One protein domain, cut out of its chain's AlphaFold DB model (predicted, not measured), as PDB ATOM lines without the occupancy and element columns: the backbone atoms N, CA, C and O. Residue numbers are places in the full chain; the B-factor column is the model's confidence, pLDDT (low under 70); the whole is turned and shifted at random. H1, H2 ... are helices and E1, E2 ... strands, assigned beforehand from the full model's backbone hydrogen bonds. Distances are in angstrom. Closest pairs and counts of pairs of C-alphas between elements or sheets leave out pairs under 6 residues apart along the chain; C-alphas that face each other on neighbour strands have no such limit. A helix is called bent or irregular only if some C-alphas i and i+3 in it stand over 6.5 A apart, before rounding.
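This is residues 2 to 137 of the 140 residues of an uncharacterized protein of Kribbella sp. YM53 (UniProt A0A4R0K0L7). A long hairpin of two strands, E1 and E2, has helix H5 packed along it and H4 folded back beside H5 as a helical hairpin; H2 and H3 lie side by side near the end of the strand hairpin where E1 begins and E2 ends, with H1 near H2. Two long stretches have no named element: residues 10 to 28 make a loop between H1 and H2, of which residues 17 to 22 stick out, and residues 76 to 104 lead from H3 to H4. The printed part has 136 residues, with five named helices and two named strands in the order H1, H2, E1, E2, H3, H4, H5; the sheet, E1 - E2, is antiparallel and the class is mixed, helices and strands. The whole is compact, with a radius of gyration of the C-alphas of 16.2 A, and spans 42 by 37 by 32 A.

H1, residues 2 to 9, and H2, residues 29 to 39, only just touch, with 3 pairs of C-alphas within 8 A; the closest are those of Val 2 and Tyr 31, 6.6 A. E1, residues 43 to 53, and E2, residues 58 to 67, form an antiparallel hairpin at 160 degrees, with N 46 and O 64 at 2.7 A and N 60 and O 51 at 2.9 A, both within hydrogen-bond range. H3, residues 69 to 75, touches H2 at a shallow tilt of 30 degrees, opposite ways; the closest C-alphas are those of Phe 30 and Leu 75, 7.1 A. H4, residues 105 to 114, touches residues 122 to 129 of H5, residues 119 to 136, in a helical hairpin at a shallow tilt of 11 degrees, opposite ways; the closest C-alphas, of Thr 112 and Ala 122, are 5.3 A apart. The closest C-alphas of E2 and H5 are those of Ala 62 and Cys 124, 5.4 A. H4 is apart from both strands. In H1, H2, H3 and H4 every O i to N i+4 pair is within hydrogen-bond range; in H5, 12 of 14 are.

H1 begins at C-alpha 2, (225.020, 288.324, 182.810). H2 is 15.3 A long. E1 is 28.6 A long and bends by 51 degrees at residue 49; E2, 28.2 A long, begins at C-alpha 58, (239.320, 300.923, 194.434). H3 and H4 follow. H5, 23.9 A long, is irregular, with C-alphas 130 and 133 8.1 A apart, and ends at C-alpha 136, (217.480, 305.676, 175.910).

The C-alphas farthest apart, of Gly 20 and Glu 106, are 45.3 A apart. The printed part has no cut. The links H1 to H2 and H3 to H4 are long, with 19 and 29 residues; in the second, residues 82 to 83 pair with 86 to 87, antiparallel. The mean pLDDT of the printed part is 84.1; residues 15 to 21 and 80 to 99 are under 70.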
ATOM      1  N   VAL A   2     226.145 289.294 182.932       90.44
ATOM      2  CA  VAL A   2     225.020 288.324 182.810       90.44
ATOM      3  C   VAL A   2     224.871 287.430 184.048       90.44
ATOM      4  O   VAL A   2     223.758 287.206 184.503       90.44
ATOM      5  N   ARG A   3     225.998 286.988 184.618       88.25
ATOM      6  CA  ARG A   3     226.037 286.240 185.877       88.25
ATOM      7  C   ARG A   3     225.440 287.006 187.057       88.25
ATOM      8  O   ARG A   3     224.482 286.514 187.628       88.25
ATOM      9  N   GLU A   4     225.907 288.229 187.295       87.38
ATOM     10  CA  GLU A   4     225.344 289.121 188.325       87.38
ATOM     11  C   GLU A   4     223.819 289.251 188.199       87.38
ATOM     12  O   GLU A   4     223.109 289.109 189.176       87.38
ATOM     13  N   TYR A   5     223.272 289.428 186.988       89.12
ATOM     14  CA  TYR A   5     221.814 289.512 186.818       89.12
ATOM     15  C   TYR A   5     221.084 288.226 187.221       89.12
ATOM     16  O   TYR A   5     219.994 288.289 187.783       89.12
ATOM     17  N   ALA A   6     221.665 287.064 186.944       87.31
ATOM     18  CA  ALA A   6     221.068 285.794 187.330       87.31
ATOM     19  C   ALA A   6     221.179 285.526 188.841       87.31
ATOM     20  O   ALA A   6     220.249 284.988 189.436       87.31
ATOM     21  N   GLU A   7     222.288 285.904 189.466       84.62
ATOM     22  CA  GLU A   7     222.527 285.712 190.901       84.62
ATOM     23  C   GLU A   7     221.735 286.740 191.730       84.62
ATOM     24  O   GLU A   7     220.911 286.376 192.575       84.62
ATOM     25  N   GLU A   8     221.889 288.029 191.416       80.25
ATOM     26  CA  GLU A   8     221.279 289.137 192.153       80.25
ATOM     27  C   GLU A   8     219.763 289.225 191.943       80.25
ATOM     28  O   GLU A   8     219.005 289.421 192.892       80.25
ATOM     29  N   MET A   9     219.297 289.073 190.698       80.62
ATOM     30  CA  MET A   9     217.887 289.319 190.364       80.62
ATOM     31  C   MET A   9     217.048 288.041 190.268       80.62
ATOM     32  O   MET A   9     215.850 288.085 190.544       80.62
ATOM     33  N   LEU A  10     217.647 286.903 189.900       83.56
ATOM     34  CA  LEU A  10     216.939 285.619 189.762       83.56
ATOM     35  C   LEU A  10     217.278 284.612 190.870       83.56
ATOM     36  O   LEU A  10     216.712 283.521 190.895       83.56
ATOM     37  N   GLY A  11     218.192 284.954 191.786       79.31
ATOM     38  CA  GLY A  11     218.570 284.090 192.905       79.31
ATOM     39  C   GLY A  11     219.244 282.783 192.482       79.31
ATOM     40  O   GLY A  11     219.184 281.800 193.225       79.31
ATOM     41  N   GLN A  12     219.845 282.734 191.288       82.31
ATOM     42  CA  GLN A  12     220.636 281.575 190.885       82.31
ATOM     43  C   GLN A  12     221.867 281.442 191.796       82.31
ATOM     44  O   GLN A  12     222.380 282.452 192.271       82.31
ATOM     45  N   PRO A  13     222.345 280.212 192.062       77.25
ATOM     46  CA  PRO A  13     223.533 280.014 192.884       77.25
ATOM     47  C   PRO A  13     224.747 280.759 192.326       77.25
ATOM     48  O   PRO A  13     224.931 280.807 191.105       77.25
ATOM     49  N   GLU A  14     225.596 281.263 193.225       71.69
ATOM     50  CA  GLU A  14     226.876 281.848 192.841       71.69
ATOM     51  C   GLU A  14     227.708 280.836 192.048       71.69
ATOM     52  O   GLU A  14     228.000 279.728 192.506       71.69
ATOM     53  N   HIS A  15     228.119 281.231 190.848       67.94
ATOM     54  CA  HIS A  15     229.120 280.509 190.073       67.94
ATOM     55  C   HIS A  15     230.498 281.137 190.319       67.94
ATOM     56  O   HIS A  15     231.155 281.628 189.401       67.94
ATOM     57  N   ASP A  16     230.926 281.127 191.581       62.41
ATOM     58  CA  ASP A  16     232.181 281.712 192.081       62.41
ATOM     59  C   ASP A  16     233.440 280.890 191.717       62.41
ATOM     60  O   ASP A  16     234.572 281.278 192.012       62.41
ATOM     61  N   GLY A  17     233.255 279.736 191.067       57.47
ATOM     62  CA  GLY A  17     234.327 278.812 190.702       57.47
ATOM     63  C   GLY A  17     234.869 277.979 191.871       57.47
ATOM     64  O   GLY A  17     235.761 277.158 191.650       57.47
ATOM     65  N   SER A  18     234.322 278.114 193.085       60.25
ATOM     66  CA  SER A  18     234.711 277.319 194.263       60.25
ATOM     67  C   SER A  18     234.325 275.841 194.134       60.25
ATOM     68  O   SER A  18     234.970 274.970 194.720       60.25
ATOM     69  N   SER A  19     233.325 275.541 193.301       63.47
ATOM     70  CA  SER A  19     232.906 274.178 192.956       63.47
ATOM     71  C   SER A  19     233.853 273.470 191.976       63.47
ATOM     72  O   SER A  19     233.721 272.265 191.764       63.47
ATOM     73  N   GLY A  20     234.804 274.195 191.367       59.34
ATOM     74  CA  GLY A  20     235.739 273.665 190.370       59.34
ATOM     75  C   GLY A  20     235.114 273.331 189.009       59.34
ATOM     76  O   GLY A  20     235.802 272.783 188.147       59.34
ATOM     77  N   VAL A  21     233.834 273.654 188.797       65.62
ATOM     78  CA  VAL A  21     233.120 273.417 187.535       65.62
ATOM     79  C   VAL A  21     233.060 274.722 186.734       65.62
ATOM     80  O   VAL A  21     232.478 275.696 187.214       65.62
ATOM     81  N   PRO A  22     233.646 274.779 185.523       71.94
ATOM     82  CA  PRO A  22     233.479 275.922 184.633       71.94
ATOM     83  C   PRO A  22     232.006 276.138 184.277       71.94
ATOM     84  O   PRO A  22     231.276 275.174 184.044       71.94
ATOM     85  N   VAL A  23     231.582 277.398 184.184       74.69
ATOM     86  CA  VAL A  23     230.241 277.732 183.688       74.69
ATOM     87  C   VAL A  23     230.155 277.371 182.208       74.69
ATOM     88  O   VAL A  23     230.902 277.912 181.390       74.69
ATOM     89  N   ASP A  24     229.236 276.472 181.864       82.88
ATOM     90  CA  ASP A  24     228.893 276.172 180.477       82.88
ATOM     91  C   ASP A  24     227.831 277.166 179.991       82.88
ATOM     92  O   ASP A  24     226.641 277.069 180.304       82.88
ATOM     93  N   TYR A  25     228.291 278.167 179.246       84.31
ATOM     94  CA  TYR A  25     227.443 279.230 178.717       84.31
ATOM     95  C   TYR A  25     226.520 278.764 177.585       84.31
ATOM     96  O   TYR A  25     225.463 279.365 177.392       84.31
ATOM     97  N   ASP A  26     226.880 277.707 176.852       82.19
ATOM     98  CA  ASP A  26     226.121 277.258 175.679       82.19
ATOM     99  C   ASP A  26     224.822 276.551 176.088       82.19
ATOM    100  O   ASP A  26     223.802 276.630 175.394       82.19
ATOM    101  N   VAL A  27     224.840 275.885 177.244       84.94
ATOM    102  CA  VAL A  27     223.676 275.175 177.790       84.94
ATOM    103  C   VAL A  27     222.841 276.027 178.743       84.94
ATOM    104  O   VAL A  27     221.742 275.609 179.106       84.94
ATOM    105  N   TRP A  28     223.316 277.214 179.133       89.31
ATOM    106  CA  TRP A  28     222.635 278.083 180.089       89.31
ATOM    107  C   TRP A  28     221.540 278.929 179.411       89.31
ATOM    108  O   TRP A  28     221.859 279.873 178.679       89.31
ATOM    109  N   PRO A  29     220.237 278.653 179.656       90.62
ATOM    110  CA  PRO A  29     219.160 279.297 178.900       90.62
ATOM    111  C   PRO A  29     219.151 280.822 179.044       90.62
ATOM    112  O   PRO A  29     219.111 281.523 178.039       90.62
ATOM    113  N   PHE A  30     219.311 281.334 180.271       91.31
ATOM    114  CA  PHE A  30     219.318 282.776 180.534       91.31
ATOM    115  C   PHE A  30     220.440 283.503 179.780       91.31
ATOM    116  O   PHE A  30     220.223 284.574 179.214       91.31
ATOM    117  N   TYR A  31     221.634 282.904 179.705       92.69
ATOM    118  CA  TYR A  31     222.742 283.481 178.946       92.69
ATOM    119  C   TYR A  31     222.458 283.530 177.446       92.69
ATOM    120  O   TYR A  31     222.715 284.553 176.802       92.69
ATOM    121  N   ARG A  32     221.912 282.444 176.887       93.62
ATOM    122  CA  ARG A  32     221.546 282.378 175.469       93.62
ATOM    123  C   ARG A  32     220.486 283.420 175.122       93.62
ATOM    124  O   ARG A  32     220.642 284.121 174.124       93.62
ATOM    125  N   ASP A  33     219.467 283.559 175.960       94.50
ATOM    126  CA  ASP A  33     218.343 284.461 175.715       94.50
ATOM    127  C   ASP A  33     218.777 285.935 175.848       94.50
ATOM    128  O   ASP A  33     218.513 286.737 174.951       94.50
ATOM    129  N   MET A  34     219.577 286.277 176.869       95.06
ATOM    130  CA  MET A  34     220.235 287.591 176.988       95.06
ATOM    131  C   MET A  34     221.123 287.910 175.776       95.06
ATOM    132  O   MET A  34     221.136 289.038 175.275       95.06
ATOM    133  N   THR A  35     221.874 286.921 175.286       95.12
ATOM    134  CA  THR A  35     222.771 287.085 174.133       95.12
ATOM    135  C   THR A  35     221.989 287.302 172.840       95.12
ATOM    136  O   THR A  35     222.341 288.188 172.056       95.12
ATOM    137  N   ALA A  36     220.906 286.551 172.633       95.69
ATOM    138  CA  ALA A  36     220.012 286.723 171.493       95.69
ATOM    139  C   ALA A  36     219.333 288.103 171.514       95.69
ATOM    140  O   ALA A  36     219.359 288.817 170.512       95.69
ATOM    141  N   ALA A  37     218.813 288.527 172.670       96.75
ATOM    142  CA  ALA A  37     218.193 289.838 172.837       96.75
ATOM    143  C   ALA A  37     219.186 290.992 172.610       96.75
ATOM    144  O   ALA A  37     218.849 291.998 171.980       96.75
ATOM    145  N   ARG A  38     220.443 290.832 173.047       96.62
ATOM    146  CA  ARG A  38     221.524 291.780 172.740       96.62
ATOM    147  C   ARG A  38     221.813 291.845 171.244       96.62
ATOM    148  O   ARG A  38     221.956 292.942 170.710       96.62
ATOM    149  N   ALA A  39     221.902 290.701 170.565       97.19
ATOM    150  CA  ALA A  39     222.136 290.653 169.121       97.19
ATOM    151  C   ALA A  39     220.996 291.311 168.321       97.19
ATOM    152  O   ALA A  39     221.251 291.917 167.283       97.19
ATOM    153  N   ALA A  40     219.764 291.243 168.832       96.94
ATOM    154  CA  ALA A  40     218.591 291.912 168.273       96.94
ATOM    155  C   ALA A  40     218.484 293.413 168.633       96.94
ATOM    156  O   ALA A  40     217.633 294.109 168.088       96.94
ATOM    157  N   GLY A  41     219.345 293.931 169.517       96.06
ATOM    158  CA  GLY A  41     219.356 295.340 169.927       96.06
ATOM    159  C   GLY A  41     218.421 295.692 171.091       96.06
ATOM    160  O   GLY A  41     218.379 296.855 171.490       96.06
ATOM    161  N   HIS A  42     217.733 294.708 171.672       96.75
ATOM    162  CA  HIS A  42     216.810 294.900 172.798       96.75
ATOM    163  C   HIS A  42     217.508 294.940 174.163       96.75
ATOM    164  O   HIS A  42     216.946 295.440 175.134       96.75
ATOM    165  N   VAL A  43     218.745 294.439 174.242       97.06
ATOM    166  CA  VAL A  43     219.626 294.558 175.415       97.06
ATOM    167  C   VAL A  43     220.869 295.342 175.013       97.06
ATOM    168  O   VAL A  43     221.654 294.912 174.167       97.06
ATOM    169  N   ARG A  44     221.062 296.506 175.630       96.69
ATOM    170  CA  ARG A  44     222.082 297.491 175.256       96.69
ATOM    171  C   ARG A  44     222.973 297.813 176.458       96.69
ATOM    172  O   ARG A  44     222.618 298.678 177.259       96.69
ATOM    173  N   PRO A  45     224.112 297.113 176.621       96.06
ATOM    174  CA  PRO A  45     225.089 297.435 177.651       96.06
ATOM    175  C   PRO A  45     225.978 298.613 177.225       96.06
ATOM    176  O   PRO A  45     226.443 298.681 176.087       96.06
ATOM    177  N   TYR A  46     226.272 299.498 178.169       96.81
ATOM    178  CA  TYR A  46     227.131 300.666 178.020       96.81
ATOM    179  C   TYR A  46     228.183 300.677 179.126       96.81
ATOM    180  O   TYR A  46     227.875 300.416 180.288       96.81
ATOM    181  N   ALA A  47     229.415 301.039 178.772       96.69
ATOM    182  CA  ALA A  47     230.446 301.411 179.731       96.69
ATOM    183  C   ALA A  47     230.529 302.941 179.786       96.69
ATOM    184  O   ALA A  47     230.785 303.587 178.773       96.69
ATOM    185  N   LEU A  48     230.291 303.518 180.963       96.44
ATOM    186  CA  LEU A  48     230.279 304.967 181.180       96.44
ATOM    187  C   LEU A  48     231.653 305.519 181.582       96.44
ATOM    188  O   LEU A  48     231.877 306.726 181.507       96.44
ATOM    189  N   GLY A  49     232.572 304.647 182.002       95.00
ATOM    190  CA  GLY A  49     233.937 305.003 182.377       95.00
ATOM    191  C   GLY A  49     234.439 304.209 183.578       95.00
ATOM    192  O   GLY A  49     233.852 303.199 183.965       95.00
ATOM    193  N   ILE A  50     235.533 304.685 184.170       95.81
ATOM    194  CA  ILE A  50     236.104 304.150 185.409       95.81
ATOM    195  C   ILE A  50     235.845 305.162 186.525       95.81
ATOM    196  O   ILE A  50     236.161 306.343 186.378       95.81
ATOM    197  N   ILE A  51     235.285 304.695 187.636       94.69
ATOM    198  CA  ILE A  51     235.130 305.455 188.875       94.69
ATOM    199  C   ILE A  51     236.292 305.079 189.786       94.69
ATOM    200  O   ILE A  51     236.524 303.898 190.039       94.69
ATOM    201  N   LEU A  52     237.020 306.089 190.256       93.50
ATOM    202  CA  LEU A  52     238.076 305.934 191.248       93.50
ATOM    203  C   LEU A  52     237.547 306.426 192.588       93.50
ATOM    204  O   LEU A  52     237.216 307.605 192.727       93.50
ATOM    205  N   ASP A  53     237.477 305.530 193.564       89.06
ATOM    206  CA  ASP A  53     237.152 305.892 194.935       89.06
ATOM    207  C   ASP A  53     238.454 306.129 195.706       89.06
ATOM    208  O   ASP A  53     239.204 305.202 196.004       89.06
ATOM    209  N   ALA A  54     238.732 307.395 196.020       86.62
ATOM    210  CA  ALA A  54     239.945 307.790 196.728       86.62
ATOM    211  C   ALA A  54     240.010 307.252 198.166       86.62
ATOM    212  O   ALA A  54     241.105 307.138 198.713       86.62
ATOM    213  N   LEU A  55     238.864 306.935 198.782       88.19
ATOM    214  CA  LEU A  55     238.819 306.440 200.155       88.19
ATOM    215  C   LEU A  55     239.131 304.943 200.216       88.19
ATOM    216  O   LEU A  55     239.942 304.526 201.039       88.19
ATOM    217  N   SER A  56     238.510 304.142 199.344       85.25
ATOM    218  CA  SER A  56     238.781 302.699 199.263       85.25
ATOM    219  C   SER A  56     239.997 302.349 198.400       85.25
ATOM    220  O   SER A  56     240.435 301.201 198.410       85.25
ATOM    221  N   LEU A  57     240.540 303.322 197.655       88.25
ATOM    222  CA  LEU A  57     241.560 303.131 196.619       88.25
ATOM    223  C   LEU A  57     241.163 302.069 195.581       88.25
ATOM    224  O   LEU A  57     242.023 301.439 194.965       88.25
ATOM    225  N   ASN A  58     239.858 301.882 195.382       90.31
ATOM    226  CA  ASN A  58     239.320 300.923 194.434       90.31
ATOM    227  C   ASN A  58     238.925 301.607 193.119       90.31
ATOM    228  O   ASN A  58     238.565 302.788 193.077       90.31
ATOM    229  N   SER A  59     238.969 300.838 192.036       92.38
ATOM    230  CA  SER A  59     238.504 301.253 190.717       92.38
ATOM    231  C   SER A  59     237.330 300.391 190.283       92.38
ATOM    232  O   SER A  59     237.422 299.165 190.305       92.38
ATOM    233  N   SER A  60     236.255 301.017 189.823       92.81
ATOM    234  CA  SER A  60     235.079 300.304 189.326       92.81
ATOM    235  C   SER A  60     234.742 300.744 187.912       92.81
ATOM    236  O   SER A  60     234.756 301.935 187.602       92.81
ATOM    237  N   ILE A  61     234.417 299.788 187.045       94.81
ATOM    238  CA  ILE A  61     233.905 300.088 185.708       94.81
ATOM    239  C   ILE A  61     232.418 300.414 185.854       94.81
ATOM    240  O   ILE A  61     231.618 299.551 186.208       94.81
ATOM    241  N   ALA A  62     232.044 301.662 185.584       95.69
ATOM    242  CA  ALA A  62     230.654 302.089 185.597       95.69
ATOM    243  C   ALA A  62     229.946 301.528 184.362       95.69
ATOM    244  O   ALA A  62     230.301 301.883 183.233       95.69
ATOM    245  N   THR A  63     228.955 300.662 184.562       96.06
ATOM    246  CA  THR A  63     228.180 300.061 183.470       96.06
ATOM    247  C   THR A  63     226.686 300.283 183.654       96.06
ATOM    248  O   THR A  63     226.195 300.377 184.775       96.06
ATOM    249  N   VAL A  64     225.970 300.384 182.536       96.25
ATOM    250  CA  VAL A  64     224.505 300.463 182.478       96.25
ATOM    251  C   VAL A  64     224.025 299.506 181.404       96.25
ATOM    252  O   VAL A  64     224.573 299.508 180.307       96.25
ATOM    253  N   THR A  65     222.977 298.738 181.682       96.00
ATOM    254  CA  THR A  65     222.296 297.926 180.669       96.00
ATOM    255  C   THR A  65     220.877 298.440 180.507       96.00
ATOM    256  O   THR A  65     220.111 298.443 181.465       96.00
ATOM    257  N   VAL A  66     220.536 298.894 179.302       96.06
ATOM    258  CA  VAL A  66     219.160 299.245 178.933       96.06
ATOM    259  C   VAL A  66     218.510 298.015 178.312       96.06
ATOM    260  O   VAL A  66     219.076 297.432 177.385       96.06
ATOM    261  N   ILE A  67     217.350 297.623 178.829       95.06
ATOM    262  CA  ILE A  67     216.582 296.464 178.369       95.06
ATOM    263  C   ILE A  67     215.190 296.955 177.983       95.06
ATOM    264  O   ILE A  67     214.575 297.703 178.742       95.06
ATOM    265  N   ASP A  68     214.727 296.579 176.794       94.38
ATOM    266  CA  ASP A  68     213.371 296.902 176.345       94.38
ATOM    267  C   ASP A  68     212.326 296.208 177.239       94.38
ATOM    268  O   ASP A  68     212.556 295.107 177.737       94.38
ATOM    269  N   ASP A  69     211.172 296.846 177.431       91.38
ATOM    270  CA  ASP A  69     210.156 296.470 178.427       91.38
ATOM    271  C   ASP A  69     209.733 294.990 178.380       91.38
ATOM    272  O   ASP A  69     209.870 294.270 179.366       91.38
ATOM    273  N   ASN A  70     209.293 294.507 177.220       92.44
ATOM    274  CA  ASN A  70     208.804 293.145 177.037       92.44
ATOM    275  C   ASN A  70     209.931 292.118 177.216       92.44
ATOM    276  O   ASN A  70     209.714 291.028 177.735       92.44
ATOM    277  N   VAL A  71     211.155 292.481 176.819       94.44
ATOM    278  CA  VAL A  71     212.337 291.628 176.987       94.44
ATOM    279  C   VAL A  71     212.739 291.550 178.456       94.44
ATOM    280  O   VAL A  71     213.133 290.481 178.915       94.44
ATOM    281  N   PHE A  72     212.614 292.646 179.206       91.94
ATOM    282  CA  PHE A  72     212.821 292.636 180.649       91.94
ATOM    283  C   PHE A  72     211.796 291.728 181.337       91.94
ATOM    284  O   PHE A  72     212.192 290.835 182.080       91.94
ATOM    285  N   ASP A  73     210.508 291.898 181.037       89.38
ATOM    286  CA  ASP A  73     209.428 291.098 181.630       89.38
ATOM    287  C   ASP A  73     209.585 289.594 181.352       89.38
ATOM    288  O   ASP A  73     209.278 288.768 182.214       89.38
ATOM    289  N   ASP A  74     210.082 289.220 180.171       91.12
ATOM    290  CA  ASP A  74     210.322 287.821 179.821       91.12
ATOM    291  C   ASP A  74     211.577 287.246 180.487       91.12
ATOM    292  O   ASP A  74     211.511 286.169 181.082       91.12
ATOM    293  N   LEU A  75     212.709 287.956 180.419       90.88
ATOM    294  CA  LEU A  75     213.983 287.491 180.983       90.88
ATOM    295  C   LEU A  75     213.971 287.455 182.513       90.88
ATOM    296  O   LEU A  75     214.628 286.608 183.114       90.88
ATOM    297  N   PHE A  76     213.233 288.375 183.132       87.44
ATOM    298  CA  PHE A  76     213.180 288.573 184.576       87.44
ATOM    299  C   PHE A  76     211.819 288.198 185.176       87.44
ATOM    300  O   PHE A  76     211.466 288.624 186.272       87.44
ATOM    301  N   ARG A  77     211.047 287.349 184.489       83.06
ATOM    302  CA  ARG A  77     209.729 286.877 184.946       83.06
ATOM    303  C   ARG A  77     209.745 286.283 186.358       83.06
ATOM    304  O   ARG A  77     208.788 286.466 187.107       83.06
ATOM    305  N   ASP A  78     210.832 285.599 186.703       79.69
ATOM    306  CA  ASP A  78     211.023 284.908 187.980       79.69
ATOM    307  C   ASP A  78     211.854 285.736 188.980       79.69
ATOM    308  O   ASP A  78     212.573 285.178 189.809       79.69
ATOM    309  N   LEU A  79     211.773 287.074 188.904       75.25
ATOM    310  CA  LEU A  79     212.415 287.994 189.850       75.25
ATOM    311  C   LEU A  79     212.144 287.592 191.299       75.25
ATOM    312  O   LEU A  79     210.995 287.516 191.747       75.25
ATOM    313  N   VAL A  80     213.218 287.398 192.059       66.38
ATOM    314  CA  VAL A  80     213.117 287.086 193.482       66.38
ATOM    315  C   VAL A  80     213.026 288.378 194.295       66.38
ATOM    316  O   VAL A  80     213.749 289.340 194.057       66.38
ATOM    317  N   ALA A  81     212.123 288.420 195.279       57.62
ATOM    318  CA  ALA A  81     212.003 289.568 196.187       57.62
ATOM    319  C   ALA A  81     213.211 289.702 197.134       57.62
ATOM    320  O   ALA A  81     213.506 290.790 197.625       57.62
ATOM    321  N   THR A  82     213.887 288.586 197.393       55.03
ATOM    322  CA  THR A  82     215.022 288.453 198.307       55.03
ATOM    323  C   THR A  82     215.927 287.343 197.798       55.03
ATOM    324  O   THR A  82     215.423 286.274 197.442       55.03
ATOM    325  N   ASN A  83     217.234 287.557 197.821       58.66
ATOM    326  CA  ASN A  83     218.233 286.537 197.531       58.66
ATOM    327  C   ASN A  83     219.273 286.487 198.680       58.66
ATOM    328  O   ASN A  83     219.160 287.253 199.642       58.66
ATOM    329  N   PRO A  84     220.262 285.578 198.638       52.41
ATOM    330  CA  PRO A  84     221.305 285.501 199.666       52.41
ATOM    331  C   PRO A  84     222.154 286.774 199.833       52.41
ATOM    332  O   PRO A  84     222.780 286.938 200.878       52.41
ATOM    333  N   GLU A  85     222.160 287.672 198.845       54.72
ATOM    334  CA  GLU A  85     222.956 288.905 198.833       54.72
ATOM    335  C   GLU A  85     222.175 290.145 199.315       54.72
ATOM    336  O   GLU A  85     222.786 291.142 199.708       54.72
ATOM    337  N   GLY A  86     220.837 290.096 199.362       60.25
ATOM    338  CA  GLY A  86     220.006 291.184 199.878       60.25
ATOM    339  C   GLY A  86     218.541 291.169 199.427       60.25
ATOM    340  O   GLY A  86     217.981 290.155 199.008       60.25
ATOM    341  N   GLU A  87     217.886 292.328 199.550       57.81
ATOM    342  CA  GLU A  87     216.542 292.561 199.010       57.81
ATOM    343  C   GLU A  87     216.639 293.260 197.653       57.81
ATOM    344  O   GLU A  87     217.343 294.264 197.514       57.81
ATOM    345  N   VAL A  88     215.884 292.785 196.663       60.31
ATOM    346  CA  VAL A  88     215.765 293.513 195.399       60.31
ATOM    347  C   VAL A  88     214.807 294.684 195.624       60.31
ATOM    348  O   VAL A  88     213.614 294.509 195.889       60.31
ATOM    349  N   VAL A  89     215.338 295.909 195.568       58.47
ATOM    350  CA  VAL A  89     214.566 297.130 195.840       58.47
ATOM    351  C   VAL A  89     213.676 297.452 194.644       58.47
ATOM    352  O   VAL A  89     214.073 298.143 193.709       58.47
ATOM    353  N   PHE A  90     212.437 296.968 194.688       57.66
ATOM    354  CA  PHE A  90     211.436 297.292 193.672       57.66
ATOM    355  C   PHE A  90     210.617 298.556 193.987       57.66
ATOM    356  O   PHE A  90     209.828 299.007 193.159       57.66
ATOM    357  N   SER A  91     210.802 299.142 195.171       50.03
ATOM    358  CA  SER A  91     210.154 300.385 195.586       50.03
ATOM    359  C   SER A  91     210.937 301.065 196.703       50.03
ATOM    360  O   SER A  91     211.501 300.392 197.562       50.03
ATOM    361  N   LEU A  92     210.955 302.399 196.692       53.59
ATOM    362  CA  LEU A  92     211.552 303.222 197.748       53.59
ATOM    363  C   LEU A  92     210.568 303.564 198.875       53.59
ATOM    364  O   LEU A  92     210.963 304.144 199.887       53.59
ATOM    365  N   ASP A  93     209.299 303.205 198.700       56.59
ATOM    366  CA  ASP A  93     208.247 303.359 199.694       56.59
ATOM    367  C   ASP A  93     207.772 301.960 200.124       56.59
ATOM    368  O   ASP A  93     207.892 300.997 199.364       56.59
ATOM    369  N   ASN A  94     207.153 301.817 201.303       52.28
ATOM    370  CA  ASN A  94     206.613 300.535 201.814       52.28
ATOM    371  C   ASN A  94     205.544 299.871 200.906       52.28
ATOM    372  O   ASN A  94     204.943 298.860 201.271       52.28
ATOM    373  N   ASN A  95     205.279 300.439 199.733       46.78
ATOM    374  CA  ASN A  95     204.445 299.880 198.694       46.78
ATOM    375  C   ASN A  95     205.327 299.075 197.728       46.78
ATOM    376  O   ASN A  95     205.923 299.644 196.818       46.78
ATOM    377  N   LYS A  96     205.434 297.757 197.948       46.97
ATOM    378  CA  LYS A  96     206.200 296.810 197.117       46.97
ATOM    379  C   LYS A  96     205.596 296.683 195.709       46.97
ATOM    380  O   LYS A  96     204.973 295.677 195.383       46.97
ATOM    381  N   SER A  97     205.735 297.698 194.863       47.44
ATOM    382  CA  SER A  97     205.503 297.525 193.429       47.44
ATOM    383  C   SER A  97     206.671 296.731 192.862       47.44
ATOM    384  O   SER A  97     207.794 297.130 193.092       47.44
ATOM    385  N   ILE A  98     206.443 295.660 192.100       53.16
ATOM    386  CA  ILE A  98     207.505 294.816 191.496       53.16
ATOM    387  C   ILE A  98     208.200 295.530 190.305       53.16
ATOM    388  O   ILE A  98     209.062 294.980 189.636       53.16
ATOM    389  N   ARG A  99     207.843 296.790 190.016       61.97
ATOM    390  CA  ARG A  99     208.216 297.494 188.776       61.97
ATOM    391  C   ARG A  99     209.548 298.254 188.820       61.97
ATOM    392  O   ARG A  99     209.885 298.909 187.839       61.97
ATOM    393  N   GLY A 100     210.305 298.163 189.913       73.62
ATOM    394  CA  GLY A 100     211.541 298.928 190.072       73.62
ATOM    395  C   GLY A 100     211.286 300.420 190.293       73.62
ATOM    396  O   GLY A 100     210.148 300.873 190.421       73.62
ATOM    397  N   LEU A 101     212.369 301.193 190.353       85.94
ATOM    398  CA  LEU A 101     212.311 302.641 190.551       85.94
ATOM    399  C   LEU A 101     212.264 303.371 189.206       85.94
ATOM    400  O   LEU A 101     213.003 302.989 188.293       85.94
ATOM    401  N   PRO A 102     211.446 304.429 189.062       89.56
ATOM    402  CA  PRO A 102     211.423 305.193 187.828       89.56
ATOM    403  C   PRO A 102     212.781 305.865 187.604       89.56
ATOM    404  O   PRO A 102     213.362 306.473 188.501       89.56
ATOM    405  N   PHE A 103     213.302 305.778 186.381       92.75
ATOM    406  CA  PHE A 103     214.533 306.472 186.011       92.75
ATOM    407  C   PHE A 103     214.236 307.933 185.639       92.75
ATOM    408  O   PHE A 103     214.308 308.328 184.474       92.75
ATOM    409  N   ASP A 104     213.869 308.731 186.643       94.12
ATOM    410  CA  ASP A 104     213.545 310.154 186.527       94.12
ATOM    411  C   ASP A 104     214.442 311.050 187.402       94.12
ATOM    412  O   ASP A 104     215.283 310.589 188.177       94.12
ATOM    413  N   GLU A 105     214.297 312.369 187.248       95.25
ATOM    414  CA  GLU A 105     215.152 313.336 187.943       95.25
ATOM    415  C   GLU A 105     214.962 313.300 189.464       95.25
ATOM    416  O   GLU A 105     215.916 313.530 190.210       95.25
ATOM    417  N   GLU A 106     213.737 313.046 189.921       94.81
ATOM    418  CA  GLU A 106     213.386 313.036 191.340       94.81
ATOM    419  C   GLU A 106     214.061 311.852 192.033       94.81
ATOM    420  O   GLU A 106     214.820 312.053 192.986       94.81
ATOM    421  N   THR A 107     213.917 310.661 191.455       93.62
ATOM    422  CA  THR A 107     214.519 309.420 191.941       93.62
ATOM    423  C   THR A 107     216.039 309.510 191.938       93.62
ATOM    424  O   THR A 107     216.688 309.204 192.942       93.62
ATOM    425  N   VAL A 108     216.638 310.007 190.847       95.25
ATOM    426  CA  VAL A 108     218.095 310.197 190.763       95.25
ATOM    427  C   VAL A 108     218.586 311.166 191.838       95.25
ATOM    428  O   VAL A 108     219.577 310.883 192.514       95.25
ATOM    429  N   LYS A 109     217.906 312.302 192.044       95.06
ATOM    430  CA  LYS A 109     218.278 313.264 193.094       95.06
ATOM    431  C   LYS A 109     218.138 312.659 194.485       95.06
ATOM    432  O   LYS A 109     219.030 312.852 195.311       95.06
ATOM    433  N   ARG A 110     217.060 311.918 194.757       93.38
ATOM    434  CA  ARG A 110     216.838 311.235 196.039       93.38
ATOM    435  C   ARG A 110     217.992 310.279 196.352       93.38
ATOM    436  O   ARG A 110     218.633 310.457 197.389       93.38
ATOM    437  N   LEU A 111     218.328 309.386 195.419       93.69
ATOM    438  CA  LEU A 111     219.355 308.343 195.568       93.69
ATOM    439  C   LEU A 111     220.807 308.839 195.555       93.69
ATOM    440  O   LEU A 111     221.728 308.089 195.875       93.69
ATOM    441  N   THR A 112     221.041 310.092 195.168       94.19
ATOM    442  CA  THR A 112     222.385 310.696 195.154       94.19
ATOM    443  C   THR A 112     222.595 311.727 196.260       94.19
ATOM    444  O   THR A 112     223.733 312.126 196.497       94.19
ATOM    445  N   THR A 113     221.532 312.162 196.951       90.81
ATOM    446  CA  THR A 113     221.630 313.246 197.947       90.81
ATOM    447  C   THR A 113     220.937 312.961 199.277       90.81
ATOM    448  O   THR A 113     221.530 313.221 200.320       90.81
ATOM    449  N   ARG A 114     219.697 312.455 199.272       88.88
ATOM    450  CA  ARG A 114     218.872 312.302 200.488       88.88
ATOM    451  C   ARG A 114     218.991 310.913 201.094       88.88
ATOM    452  O   ARG A 114     219.135 310.783 202.302       88.88
ATOM    453  N   GLU A 115     218.963 309.905 200.234       88.81
ATOM    454  CA  GLU A 115     219.131 308.491 200.568       88.81
ATOM    455  C   GLU A 115     220.292 307.958 199.727       88.81
ATOM    456  O   GLU A 115     220.079 307.225 198.760       88.81
ATOM    457  N   PRO A 116     221.522 308.437 199.995       80.75
ATOM    458  CA  PRO A 116     222.634 308.228 199.091       80.75
ATOM    459  C   PRO A 116     223.006 306.749 199.019       80.75
ATOM    460  O   PRO A 116     223.291 306.110 200.033       80.75
ATOM    461  N   LEU A 117     223.076 306.240 197.792       87.69
ATOM    462  CA  LEU A 117     223.770 304.991 197.501       87.69
ATOM    463  C   LEU A 117     225.256 305.099 197.896       87.69
ATOM    464  O   LEU A 117     225.797 306.194 198.090       87.69
ATOM    465  N   GLY A 118     225.953 303.959 197.941       88.44
ATOM    466  CA  GLY A 118     227.418 303.950 198.025       88.44
ATOM    467  C   GLY A 118     228.042 304.841 196.940       88.44
ATOM    468  O   GLY A 118     227.502 304.945 195.838       88.44
ATOM    469  N   GLN A 119     229.172 305.493 197.237       88.06
ATOM    470  CA  GLN A 119     229.749 306.557 196.393       88.06
ATOM    471  C   GLN A 119     229.943 306.133 194.928       88.06
ATOM    472  O   GLN A 119     229.608 306.885 194.013       88.06
ATOM    473  N   THR A 120     230.405 304.902 194.697       91.25
ATOM    474  CA  THR A 120     230.554 304.330 193.353       91.25
ATOM    475  C   THR A 120     229.213 304.195 192.629       91.25
ATOM    476  O   THR A 120     229.089 304.586 191.469       91.25
ATOM    477  N   SER A 121     228.181 303.702 193.311       91.75
ATOM    478  CA  SER A 121     226.835 303.561 192.750       91.75
ATOM    479  C   SER A 121     226.189 304.923 192.481       91.75
ATOM    480  O   SER A 121     225.611 305.124 191.415       91.75
ATOM    481  N   ALA A 122     226.353 305.893 193.387       93.44
ATOM    482  CA  ALA A 122     225.874 307.263 193.199       93.44
ATOM    483  C   ALA A 122     226.558 307.952 192.002       93.44
ATOM    484  O   ALA A 122     225.896 308.611 191.194       93.44
ATOM    485  N   ALA A 123     227.871 307.761 191.837       94.00
ATOM    486  CA  ALA A 123     228.614 308.256 190.681       94.00
ATOM    487  C   ALA A 123     228.159 307.582 189.373       94.00
ATOM    488  O   ALA A 123     227.943 308.274 188.376       94.00
ATOM    489  N   CYS A 124     227.938 306.261 189.380       95.94
ATOM    490  CA  CYS A 124     227.404 305.529 188.228       95.94
ATOM    491  C   CYS A 124     226.013 306.051 187.825       95.94
ATOM    492  O   CYS A 124     225.803 306.411 186.665       95.94
ATOM    493  N   LEU A 125     225.095 306.194 188.789       96.69
ATOM    494  CA  LEU A 125     223.743 306.713 188.556       96.69
ATOM    495  C   LEU A 125     223.763 308.158 188.031       96.69
ATOM    496  O   LEU A 125     223.010 308.505 187.120       96.69
ATOM    497  N   THR A 126     224.672 308.990 188.543       95.62
ATOM    498  CA  THR A 126     224.867 310.370 188.066       95.62
ATOM    499  C   THR A 126     225.342 310.404 186.610       95.62
ATOM    500  O   THR A 126     224.826 311.189 185.810       95.62
ATOM    501  N   LEU A 127     226.301 309.547 186.236       97.00
ATOM    502  CA  LEU A 127     226.764 309.423 184.850       97.00
ATOM    503  C   LEU A 127     225.646 308.914 183.934       97.00
ATOM    504  O   LEU A 127     225.443 309.472 182.854       97.00
ATOM    505  N   ALA A 128     224.881 307.915 184.377       97.38
ATOM    506  CA  ALA A 128     223.742 307.392 183.633       97.38
ATOM    507  C   ALA A 128     222.716 308.500 183.355       97.38
ATOM    508  O   ALA A 128     222.334 308.728 182.207       97.38
ATOM    509  N   TRP A 129     222.334 309.262 184.385       97.38
ATOM    510  CA  TRP A 129     221.401 310.379 184.239       97.38
ATOM    511  C   TRP A 129     221.933 311.453 183.289       97.38
ATOM    512  O   TRP A 129     221.202 311.926 182.416       97.38
ATOM    513  N   ARG A 130     223.218 311.811 183.395       96.88
ATOM    514  CA  ARG A 130     223.869 312.776 182.495       96.88
ATOM    515  C   ARG A 130     223.800 312.345 181.026       96.88
ATOM    516  O   ARG A 130     223.607 313.200 180.165       96.88
ATOM    517  N   HIS A 131     223.940 311.051 180.743       96.69
ATOM    518  CA  HIS A 131     223.979 310.501 179.383       96.69
ATOM    519  C   HIS A 131     222.644 309.899 178.904       96.69
ATOM    520  O   HIS A 131     222.589 309.340 177.809       96.69
ATOM    521  N   ARG A 132     221.553 310.058 179.666       96.62
ATOM    522  CA  ARG A 132     220.249 309.411 179.423       96.62
ATOM    523  C   ARG A 132     219.706 309.551 177.999       96.62
ATOM    524  O   ARG A 132     219.209 308.576 177.456       96.62
ATOM    525  N   THR A 133     219.851 310.716 177.362       94.94
ATOM    526  CA  THR A 133     219.366 310.939 175.986       94.94
ATOM    527  C   THR A 133     220.050 310.015 174.978       94.94
ATOM    528  O   THR A 133     219.430 309.580 174.013       94.94
ATOM    529  N   HIS A 134     221.328 309.693 175.200       94.50
ATOM    530  CA  HIS A 134     222.047 308.730 174.373       94.50
ATOM    531  C   HIS A 134     221.669 307.289 174.737       94.50
ATOM    532  O   HIS A 134     221.428 306.483 173.846       94.50
ATOM    533  N   LEU A 135     221.574 306.986 176.036       95.12
ATOM    534  CA  LEU A 135     221.278 305.638 176.535       95.12
ATOM    535  C   LEU A 135     219.892 305.139 176.099       95.12
ATOM    536  O   LEU A 135     219.755 303.986 175.690       95.12
ATOM    537  N   LEU A 136     218.882 306.009 176.176       93.25
ATOM    538  CA  LEU A 136     217.480 305.676 175.910       93.25
ATOM    539  C   LEU A 136     217.078 305.886 174.443       93.25
ATOM    540  O   LEU A 136     216.029 305.407 174.021       93.25
ATOM    541  N   GLY A 137     217.921 306.552 173.647       85.44
ATOM    542  CA  GLY A 137     217.537 307.078 172.340       85.44
ATOM    543  C   GLY A 137     216.697 308.350 172.487       85.44
ATOM    544  O   GLY A 137     215.936 308.513 173.440       85.44
TER     545      GLY A 137